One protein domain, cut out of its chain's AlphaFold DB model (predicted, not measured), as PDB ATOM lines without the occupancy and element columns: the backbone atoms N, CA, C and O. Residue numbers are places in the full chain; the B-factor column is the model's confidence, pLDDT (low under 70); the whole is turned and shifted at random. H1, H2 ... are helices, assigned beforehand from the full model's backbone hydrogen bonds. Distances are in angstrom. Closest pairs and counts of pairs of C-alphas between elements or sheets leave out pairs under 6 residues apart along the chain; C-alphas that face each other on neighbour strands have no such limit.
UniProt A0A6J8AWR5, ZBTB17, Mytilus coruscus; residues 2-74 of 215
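AT A GLANCE: This is residues 2 to 74 of the 215 residues of the protein "ZBTB17" of Mytilus coruscus (UniProt A0A6J8AWR5). Three short helices, H1, H2 and H3, make a loose cluster with their centres at the corners of a triangle, and one long helix, H4, runs past one side of it, near H2. Residues 64 to 74, of which 64 to 72 belong to H4, stick out beyond the cluster as a free arm. The printed part has 73 residues with four named helices, in the order H1, H2, H3, H4, and no named strand; its class is all helix. The whole is loose, with a radius of gyration of the C-alphas of 14.5 A, and flat, spanning 43 by 33 by 16 A.

HOW THE PARTS SIT: H1, residues 2 to 11, touches H2, residues 19 to 29, at a steep tilt of 67 degrees, the same way; their closest C-alphas, of Leu 5 and Ile 20, are 6.5 A apart. H1 only just touches H3, residues 33 to 42, with 3 pairs of C-alphas within 8 A, the closest those of Ile 2 and Ala 40 at 6.0 A; the tilt is steep, 59 degrees, opposite ways. H2 and H3 are close but not clearly touching, with the C-alphas of Ala 27 and Thr 33 closest at 4.9 A. H4, residues 48 to 72, is close to H2 but not clearly touching it: the closest C-alphas, of Lys 29 and Thr 62, are 8.0 A apart, at a steep tilt of 58 degrees. H4 is apart from H1 and from H3. In H1, H2, H3 and H4 every O i to N i+4 pair is within hydrogen-bond range.

IN THESE COORDINATES: H1 begins at C-alpha 2 (-45.833, 38.842, 129.751) and measures 14.3 A from first to last C-alpha. H2 measures 15.2 A and H3 14.3 A. H4 measures 36.0 A, from C-alpha 48 (-53.542, 40.269, 113.457) to C-alpha 72 (-46.123, 75.481, 112.725).

THE WHOLE: The two C-alphas farthest apart, of Cys 43 and Asp 74, are 44.9 A apart. The printed part has no cut and no long link; the links H2 to H3 and H3 to H4 are tight, and H1 to H2 is short. The mean pLDDT of the printed part is 84.1, and residues 2 to 17, of which 2 to 11 belong to H1, are under 70.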
ATOM      1  N   ILE A   2     -44.863  38.018 128.992       60.66
ATOM      2  CA  ILE A   2     -45.833  38.842 129.751       60.66
ATOM      3  C   ILE A   2     -45.307  39.240 131.144       60.66
ATOM      4  O   ILE A   2     -45.367  40.409 131.506       60.66
ATOM      5  N   SER A   3     -44.696  38.306 131.881       58.81
ATOM      6  CA  SER A   3     -44.078  38.571 133.193       58.81
ATOM      7  C   SER A   3     -43.018  39.679 133.154       58.81
ATOM      8  O   SER A   3     -43.059  40.596 133.963       58.81
ATOM      9  N   ARG A   4     -42.132  39.658 132.152       62.69
ATOM     10  CA  ARG A   4     -41.104  40.692 131.941       62.69
ATOM     11  C   ARG A   4     -41.684  42.058 131.544       62.69
ATOM     12  O   ARG A   4     -41.112  43.085 131.892       62.69
ATOM     13  N   LEU A   5     -42.802  42.078 130.816       64.31
ATOM     14  CA  LEU A   5     -43.536  43.299 130.451       64.31
ATOM     15  C   LEU A   5     -44.185  43.954 131.680       64.31
ATOM     16  O   LEU A   5     -44.104  45.168 131.854       64.31
ATOM     17  N   LEU A   6     -44.781  43.136 132.552       65.06
ATOM     18  CA  LEU A   6     -45.345  43.580 133.825       65.06
ATOM     19  C   LEU A   6     -44.245  44.060 134.783       65.06
ATOM     20  O   LEU A   6     -44.367  45.140 135.355       65.06
ATOM     21  N   GLU A   7     -43.128  43.336 134.897       64.94
ATOM     22  CA  GLU A   7     -41.970  43.784 135.684       64.94
ATOM     23  C   GLU A   7     -41.413  45.129 135.200       64.94
ATOM     24  O   GLU A   7     -41.093  45.983 136.027       64.94
ATOM     25  N   PHE A   8     -41.332  45.348 133.883       64.25
ATOM     26  CA  PHE A   8     -40.875  46.617 133.312       64.25
ATOM     27  C   PHE A   8     -41.796  47.787 133.692       64.25
ATOM     28  O   PHE A   8     -41.312  48.830 134.134       64.25
ATOM     29  N   LYS A   9     -43.121  47.596 133.603       65.31
ATOM     30  CA  LYS A   9     -44.118  48.596 134.025       65.31
ATOM     31  C   LYS A   9     -43.936  49.012 135.491       65.31
ATOM     32  O   LYS A   9     -44.106  50.183 135.811       65.31
ATOM     33  N   HIS A  10     -43.605  48.064 136.368       66.06
ATOM     34  CA  HIS A  10     -43.505  48.304 137.810       66.06
ATOM     35  C   HIS A  10     -42.129  48.798 138.278       66.06
ATOM     36  O   HIS A  10     -42.064  49.479 139.297       66.06
ATOM     37  N   LYS A  11     -41.039  48.481 137.564       64.44
ATOM     38  CA  LYS A  11     -39.668  48.841 137.980       64.44
ATOM     39  C   LYS A  11     -39.115  50.120 137.343       64.44
ATOM     40  O   LYS A  11     -38.118  50.611 137.849       64.44
ATOM     41  N   CYS A  12     -39.742  50.648 136.283       54.03
ATOM     42  CA  CYS A  12     -39.512  51.977 135.686       54.03
ATOM     43  C   CYS A  12     -38.068  52.517 135.813       54.03
ATOM     44  O   CYS A  12     -37.841  53.604 136.339       54.03
ATOM     45  N   VAL A  13     -37.074  51.753 135.346       59.25
ATOM     46  CA  VAL A  13     -35.685  52.227 135.290       59.25
ATOM     47  C   VAL A  13     -35.478  52.888 133.920       59.25
ATOM     48  O   VAL A  13     -35.636  52.203 132.905       59.25
ATOM     49  N   PRO A  14     -35.151  54.192 133.849       55.41
ATOM     50  CA  PRO A  14     -35.135  54.953 132.592       55.41
ATOM     51  C   PRO A  14     -34.090  54.475 131.562       55.41
ATOM     52  O   PRO A  14     -34.217  54.780 130.375       55.41
ATOM     53  N   GLU A  15     -33.117  53.662 131.976       59.81
ATOM     54  CA  GLU A  15     -31.936  53.281 131.182       59.81
ATOM     55  C   GLU A  15     -31.887  51.793 130.791       59.81
ATOM     56  O   GLU A  15     -30.861  51.296 130.331       59.81
ATOM     57  N   GLN A  16     -32.985  51.043 130.941       64.19
ATOM     58  CA  GLN A  16     -32.999  49.643 130.502       64.19
ATOM     59  C   GLN A  16     -32.990  49.534 128.970       64.19
ATOM     60  O   GLN A  16     -33.902  50.007 128.287       64.19
ATOM     61  N   LEU A  17     -31.951  48.880 128.446       68.25
ATOM     62  CA  LEU A  17     -31.792  48.524 127.036       68.25
ATOM     63  C   LEU A  17     -32.369  47.129 126.767       68.25
ATOM     64  O   LEU A  17     -32.215  46.213 127.577       68.25
ATOM     65  N   GLY A  18     -33.017  46.959 125.612       78.75
ATOM     66  CA  GLY A  18     -33.475  45.662 125.122       78.75
ATOM     67  C   GLY A  18     -34.897  45.673 124.566       78.75
ATOM     68  O   GLY A  18     -35.659  46.624 124.712       78.75
ATOM     69  N   PHE A  19     -35.280  44.537 123.984       80.12
ATOM     70  CA  PHE A  19     -36.508  44.376 123.200       80.12
ATOM     71  C   PHE A  19     -37.802  44.827 123.904       80.12
ATOM     72  O   PHE A  19     -38.671  45.426 123.280       80.12
ATOM     73  N   ILE A  20     -37.954  44.541 125.203       80.50
ATOM     74  CA  ILE A  20     -39.178  44.874 125.954       80.50
ATOM     75  C   ILE A  20     -39.282  46.382 126.243       80.50
ATOM     76  O   ILE A  20     -40.321  46.958 125.907       80.50
ATOM     77  N   PRO A  21     -38.246  47.038 126.807       81.44
ATOM     78  CA  PRO A  21     -38.196  48.495 126.888       81.44
ATOM     79  C   PRO A  21     -38.454  49.189 125.546       81.44
ATOM     80  O   PRO A  21     -39.217  50.152 125.504       81.44
ATOM     81  N   ASP A  22     -37.880  48.684 124.451       84.31
ATOM     82  CA  ASP A  22     -38.022  49.287 123.120       84.31
ATOM     83  C   ASP A  22     -39.458  49.195 122.593       84.31
ATOM     84  O   ASP A  22     -40.020  50.193 122.134       84.31
ATOM     85  N   ILE A  23     -40.103  48.030 122.740       84.62
ATOM     86  CA  ILE A  23     -41.523  47.861 122.400       84.62
ATOM     87  C   ILE A  23     -42.394  48.792 123.234       84.62
ATOM     88  O   ILE A  23     -43.292  49.430 122.691       84.62
ATOM     89  N   TYR A  24     -42.147  48.887 124.541       84.06
ATOM     90  CA  TYR A  24     -42.950  49.744 125.408       84.06
ATOM     91  C   TYR A  24     -42.759  51.228 125.073       84.06
ATOM     92  O   TYR A  24     -43.734  51.975 125.016       84.06
ATOM     93  N   LYS A  25     -41.526  51.666 124.785       87.44
ATOM     94  CA  LYS A  25     -41.230  53.030 124.317       87.44
ATOM     95  C   LYS A  25     -41.955  53.338 123.007       87.44
ATOM     96  O   LYS A  25     -42.601  54.380 122.915       87.44
ATOM     97  N   ALA A  26     -41.911  52.433 122.028       89.81
ATOM     98  CA  ALA A  26     -42.643  52.588 120.770       89.81
ATOM     99  C   ALA A  26     -44.162  52.624 120.998       89.81
ATOM    100  O   ALA A  26     -44.858  53.486 120.462       89.81
ATOM    101  N   ALA A  27     -44.678  51.740 121.851       90.06
ATOM    102  CA  ALA A  27     -46.094  51.690 122.180       90.06
ATOM    103  C   ALA A  27     -46.578  52.950 122.903       90.06
ATOM    104  O   ALA A  27     -47.696  53.410 122.671       90.06
ATOM    105  N   LYS A  28     -45.731  53.532 123.755       91.31
ATOM    106  CA  LYS A  28     -45.987  54.814 124.408       91.31
ATOM    107  C   LYS A  28     -45.959  55.957 123.400       91.31
ATOM    108  O   LYS A  28     -46.889  56.755 123.390       91.31
ATOM    109  N   LYS A  29     -44.944  56.003 122.526       93.31
ATOM    110  CA  LYS A  29     -44.813  57.020 121.467       93.31
ATOM    111  C   LYS A  29     -46.073  57.092 120.603       93.31
ATOM    112  O   LYS A  29     -46.538  58.184 120.314       93.31
ATOM    113  N   TYR A  30     -46.623  55.938 120.228       95.12
ATOM    114  CA  TYR A  30     -47.780  55.840 119.337       95.12
ATOM    115  C   TYR A  30     -49.109  55.614 120.063       95.12
ATOM    116  O   TYR A  30     -50.063  55.172 119.438       95.12
ATOM    117  N   ASN A  31     -49.190  55.873 121.371       93.06
ATOM    118  CA  ASN A  31     -50.429  55.758 122.151       93.06
ATOM    119  C   ASN A  31     -51.171  54.403 122.012       93.06
ATOM    120  O   ASN A  31     -52.396  54.334 121.993       93.06
ATOM    121  N   ILE A  32     -50.425  53.298 121.914       94.50
ATOM    122  CA  ILE A  32     -50.956  51.922 121.837       94.50
ATOM    123  C   ILE A  32     -50.618  51.091 123.085       94.50
ATOM    124  O   ILE A  32     -50.765  49.868 123.089       94.50
ATOM    125  N   THR A  33     -50.159  51.745 124.154       91.94
ATOM    126  CA  THR A  33     -49.745  51.078 125.403       91.94
ATOM    127  C   THR A  33     -50.899  50.317 126.053       91.94
ATOM    128  O   THR A  33     -50.695  49.213 126.558       91.94
ATOM    129  N   ASP A  34     -52.124  50.837 125.959       90.56
ATOM    130  CA  ASP A  34     -53.311  50.215 126.553       90.56
ATOM    131  C   ASP A  34     -53.595  48.822 125.991       90.56
ATOM    132  O   ASP A  34     -54.023  47.940 126.727       90.56
ATOM    133  N   TYR A  35     -53.282  48.563 124.718       90.25
ATOM    134  CA  TYR A  35     -53.437  47.229 124.132       90.25
ATOM    135  C   TYR A  35     -52.458  46.217 124.732       90.25
ATOM    136  O   TYR A  35     -52.812  45.055 124.931       90.25
ATOM    137  N   ILE A  36     -51.243  46.656 125.064       86.25
ATOM    138  CA  ILE A  36     -50.232  45.820 125.722       86.25
ATOM    139  C   ILE A  36     -50.639  45.545 127.173       86.25
ATOM    140  O   ILE A  36     -50.537  44.411 127.643       86.25
ATOM    141  N   VAL A  37     -51.138  46.565 127.877       85.31
ATOM    142  CA  VAL A  37     -51.610  46.433 129.263       85.31
ATOM    143  C   VAL A  37     -52.847  45.538 129.336       85.31
ATOM    144  O   VAL A  37     -52.892  44.624 130.159       85.31
ATOM    145  N   ASN A  38     -53.819  45.741 128.447       87.75
ATOM    146  CA  ASN A  38     -55.029  44.925 128.387       87.75
ATOM    147  C   ASN A  38     -54.709  43.465 128.078       87.75
ATOM    148  O   ASN A  38     -55.283  42.583 128.713       87.75
ATOM    149  N   PHE A  39     -53.752  43.193 127.186       86.69
ATOM    150  CA  PHE A  39     -53.286  41.831 126.941       86.69
ATOM    151  C   PHE A  39     -52.687  41.185 128.188       86.69
ATOM    152  O   PHE A  39     -53.013  40.044 128.502       86.69
ATOM    153  N   ALA A  40     -51.843  41.915 128.918       83.56
ATOM    154  CA  ALA A  40     -51.221  41.394 130.128       83.56
ATOM    155  C   ALA A  40     -52.249  41.075 131.230       83.56
ATOM    156  O   ALA A  40     -52.037  40.139 131.995       83.56
ATOM    157  N   ASN A  41     -53.357  41.822 131.282       85.69
ATOM    158  CA  ASN A  41     -54.412  41.646 132.282       85.69
ATOM    159  C   ASN A  41     -55.469  40.602 131.890       85.69
ATOM    160  O   ASN A  41     -55.993  39.909 132.753       85.69
ATOM    161  N   THR A  42     -55.825  40.520 130.606       89.56
ATOM    162  CA  THR A  42     -56.993  39.747 130.134       89.56
ATOM    163  C   THR A  42     -56.630  38.570 129.234       89.56
ATOM    164  O   THR A  42     -57.508  37.803 128.851       89.56
ATOM    165  N   CYS A  43     -55.358  38.450 128.835       87.12
ATOM    166  CA  CYS A  43     -54.885  37.547 127.778       87.12
ATOM    167  C   CYS A  43     -55.612  37.724 126.430       87.12
ATOM    168  O   CYS A  43     -55.463  36.894 125.533       87.12
ATOM    169  N   SER A  44     -56.370  38.813 126.260       89.44
ATOM    170  CA  SER A  44     -57.089  39.143 125.036       89.44
ATOM    171  C   SER A  44     -56.299  40.157 124.219       89.44
ATOM    172  O   SER A  44     -55.816  41.163 124.742       89.44
ATOM    173  N   PHE A  45     -56.154  39.890 122.922       91.62
ATOM    174  CA  PHE A  45     -55.465  40.772 121.988       91.62
ATOM    175  C   PHE A  45     -56.263  40.901 120.691       91.62
ATOM    176  O   PHE A  45     -56.917  39.936 120.283       91.62
ATOM    177  N   PRO A  46     -56.204  42.054 119.999       93.50
ATOM    178  CA  PRO A  46     -56.796  42.180 118.677       93.50
ATOM    179  C   PRO A  46     -56.269  41.112 117.715       93.50
ATOM    180  O   PRO A  46     -55.100  40.722 117.761       93.50
ATOM    181  N   SER A  47     -57.116  40.680 116.780       95.75
ATOM    182  CA  SER A  47     -56.664  39.824 115.683       95.75
ATOM    183  C   SER A  47     -55.541  40.508 114.898       95.75
ATOM    184  O   SER A  47     -55.487  41.737 114.817       95.75
ATOM    185  N   LYS A  48     -54.670  39.732 114.244       93.56
ATOM    186  CA  LYS A  48     -53.542  40.269 113.457       93.56
ATOM    187  C   LYS A  48     -53.966  41.374 112.475       93.56
ATOM    188  O   LYS A  48     -53.278  42.384 112.347       93.56
ATOM    189  N   LYS A  49     -55.111  41.198 111.802       96.31
ATOM    190  CA  LYS A  49     -55.662  42.181 110.855       96.31
ATOM    191  C   LYS A  49     -56.084  43.468 111.567       96.31
ATOM    192  O   LYS A  49     -55.705  44.549 111.129       96.31
ATOM    193  N   LEU A  50     -56.831  43.349 112.665       95.19
ATOM    194  CA  LEU A  50     -57.291  44.501 113.439       95.19
ATOM    195  C   LEU A  50     -56.117  45.248 114.086       95.19
ATOM    196  O   LEU A  50     -56.073  46.473 114.041       95.19
ATOM    197  N   TRP A  51     -55.136  44.517 114.615       95.06
ATOM    198  CA  TRP A  51     -53.922  45.090 115.185       95.06
ATOM    199  C   TRP A  51     -53.151  45.936 114.169       95.06
ATOM    200  O   TRP A  51     -52.797  47.071 114.467       95.06
ATOM    201  N   SER A  52     -52.962  45.428 112.946       95.44
ATOM    202  CA  SER A  52     -52.317  46.186 111.865       95.44
ATOM    203  C   SER A  52     -53.038  47.509 111.574       95.44
ATOM    204  O   SER A  52     -52.403  48.557 111.472       95.44
ATOM    205  N   VAL A  53     -54.376  47.493 111.517       96.50
ATOM    206  CA  VAL A  53     -55.184  48.709 111.314       96.50
ATOM    207  C   VAL A  53     -55.002  49.701 112.466       96.50
ATOM    208  O   VAL A  53     -54.780  50.886 112.218       96.50
ATOM    209  N   ILE A  54     -55.061  49.228 113.715       95.12
ATOM    210  CA  ILE A  54     -54.884  50.057 114.916       95.12
ATOM    211  C   ILE A  54     -53.501  50.713 114.923       95.12
ATOM    212  O   ILE A  54     -53.402  51.926 115.110       95.12
ATOM    213  N   VAL A  55     -52.447  49.925 114.701       94.94
ATOM    214  CA  VAL A  55     -51.061  50.405 114.704       94.94
ATOM    215  C   VAL A  55     -50.854  51.449 113.613       94.94
ATOM    216  O   VAL A  55     -50.419  52.556 113.916       94.94
ATOM    217  N   ASN A  56     -51.239  51.152 112.368       94.88
ATOM    218  CA  ASN A  56     -51.059  52.084 111.252       94.88
ATOM    219  C   ASN A  56     -51.822  53.397 111.462       94.88
ATOM    220  O   ASN A  56     -51.284  54.467 111.186       94.88
ATOM    221  N   ARG A  57     -53.052  53.333 111.988       95.31
ATOM    222  CA  ARG A  57     -53.851  54.527 112.291       95.31
ATOM    223  C   ARG A  57     -53.182  55.401 113.349       95.31
ATOM    224  O   ARG A  57     -53.085  56.607 113.154       95.31
ATOM    225  N   ASN A  58     -52.738  54.803 114.454       95.69
ATOM    226  CA  ASN A  58     -52.126  55.550 115.551       95.69
ATOM    227  C   ASN A  58     -50.755  56.119 115.173       95.69
ATOM    228  O   ASN A  58     -50.472  57.271 115.498       95.69
ATOM    229  N   ILE A  59     -49.935  55.356 114.437       94.69
ATOM    230  CA  ILE A  59     -48.669  55.856 113.884       94.69
ATOM    231  C   ILE A  59     -48.945  57.055 112.984       94.69
ATOM    232  O   ILE A  59     -48.373  58.114 113.215       94.69
ATOM    233  N   LYS A  60     -49.854  56.919 112.011       93.00
ATOM    234  CA  LYS A  60     -50.189  58.004 111.084       93.00
ATOM    235  C   LYS A  60     -50.655  59.260 111.827       93.00
ATOM    236  O   LYS A  60     -50.082  60.317 111.610       93.00
ATOM    237  N   ALA A  61     -51.623  59.132 112.735       93.19
ATOM    238  CA  ALA A  61     -52.155  60.268 113.490       93.19
ATOM    239  C   ALA A  61     -51.085  60.947 114.364       93.19
ATOM    240  O   ALA A  61     -51.025  62.175 114.440       93.19
ATOM    241  N   THR A  62     -50.220  60.151 114.999       94.56
ATOM    242  CA  THR A  62     -49.104  60.675 115.793       94.56
ATOM    243  C   THR A  62     -48.128  61.423 114.891       94.56
ATOM    244  O   THR A  62     -47.867  62.595 115.123       94.56
ATOM    245  N   GLU A  63     -47.616  60.793 113.834       93.94
ATOM    246  CA  GLU A  63     -46.635  61.423 112.944       93.94
ATOM    247  C   GLU A  63     -47.206  62.681 112.263       93.94
ATOM    248  O   GLU A  63     -46.503  63.686 112.193       93.94
ATOM    249  N   GLU A  64     -48.484  62.684 111.856       92.56
ATOM    250  CA  GLU A  64     -49.182  63.876 111.339       92.56
ATOM    251  C   GLU A  64     -49.226  65.006 112.372       92.56
ATOM    252  O   GLU A  64     -48.885  66.141 112.045       92.56
ATOM    253  N   THR A  65     -49.558  64.699 113.629       91.94
ATOM    254  CA  THR A  65     -49.576  65.692 114.717       91.94
ATOM    255  C   THR A  65     -48.186  66.283 114.956       91.94
ATOM    256  O   THR A  65     -48.024  67.499 115.021       91.94
ATOM    257  N   TRP A  66     -47.160  65.433 115.051       91.81
ATOM    258  CA  TRP A  66     -45.778  65.867 115.269       91.81
ATOM    259  C   TRP A  66     -45.214  66.646 114.082       91.81
ATOM    260  O   TRP A  66     -44.385  67.540 114.249       91.81
ATOM    261  N   TRP A  67     -45.616  66.298 112.865       91.38
ATOM    262  CA  TRP A  67     -45.240  67.034 111.668       91.38
ATOM    263  C   TRP A  67     -45.909  68.411 111.618       91.38
ATOM    264  O   TRP A  67     -45.187  69.393 111.477       91.38
ATOM    265  N   LEU A  68     -47.227  68.500 111.844       90.06
ATOM    266  CA  LEU A  68     -47.953  69.776 111.932       90.06
ATOM    267  C   LEU A  68     -47.373  70.684 113.023       90.06
ATOM    268  O   LEU A  68     -47.184  71.877 112.802       90.06
ATOM    269  N   TYR A  69     -47.032  70.116 114.182       90.06
ATOM    270  CA  TYR A  69     -46.380  70.861 115.256       90.06
ATOM    271  C   TYR A  69     -45.033  71.439 114.798       90.06
ATOM    272  O   TYR A  69     -44.819  72.643 114.883       90.06
ATOM    273  N   ARG A  70     -44.153  70.615 114.211       88.44
ATOM    274  CA  ARG A  70     -42.833  71.070 113.738       88.44
ATOM    275  C   ARG A  70     -42.919  72.200 112.712       88.44
ATOM    276  O   ARG A  70     -42.216  73.186 112.863       88.44
ATOM    277  N   ILE A  71     -43.791  72.079 111.709       89.25
ATOM    278  CA  ILE A  71     -43.912  73.091 110.643       89.25
ATOM    279  C   ILE A  71     -44.688  74.348 111.064       89.25
ATOM    280  O   ILE A  71     -44.697  75.335 110.334       89.25
ATOM    281  N   SER A  72     -45.395  74.314 112.200       86.88
ATOM    282  CA  SER A  72     -46.123  75.481 112.725       86.88
ATOM    283  C   SER A  72     -45.290  76.307 113.704       86.88
ATOM    284  O   SER A  72     -45.533  77.504 113.824       86.88
ATOM    285  N   CYS A  73     -44.313  75.694 114.375       86.00
ATOM    286  CA  CYS A  73     -43.431  76.379 115.319       86.00
ATOM    287  C   CYS A  73     -42.245  77.103 114.671       86.00
ATOM    288  O   CYS A  73     -41.559  77.847 115.365       86.00
ATOM    289  N   ASP A  74     -41.984  76.871 113.387       84.69
ATOM    290  CA  ASP A  74     -40.800  77.375 112.698       84.69
ATOM    291  C   ASP A  74     -41.211  78.124 111.418       84.69
ATOM    292  O   ASP A  74     -41.885  77.577 110.535       84.69
TER     293      ASP A  74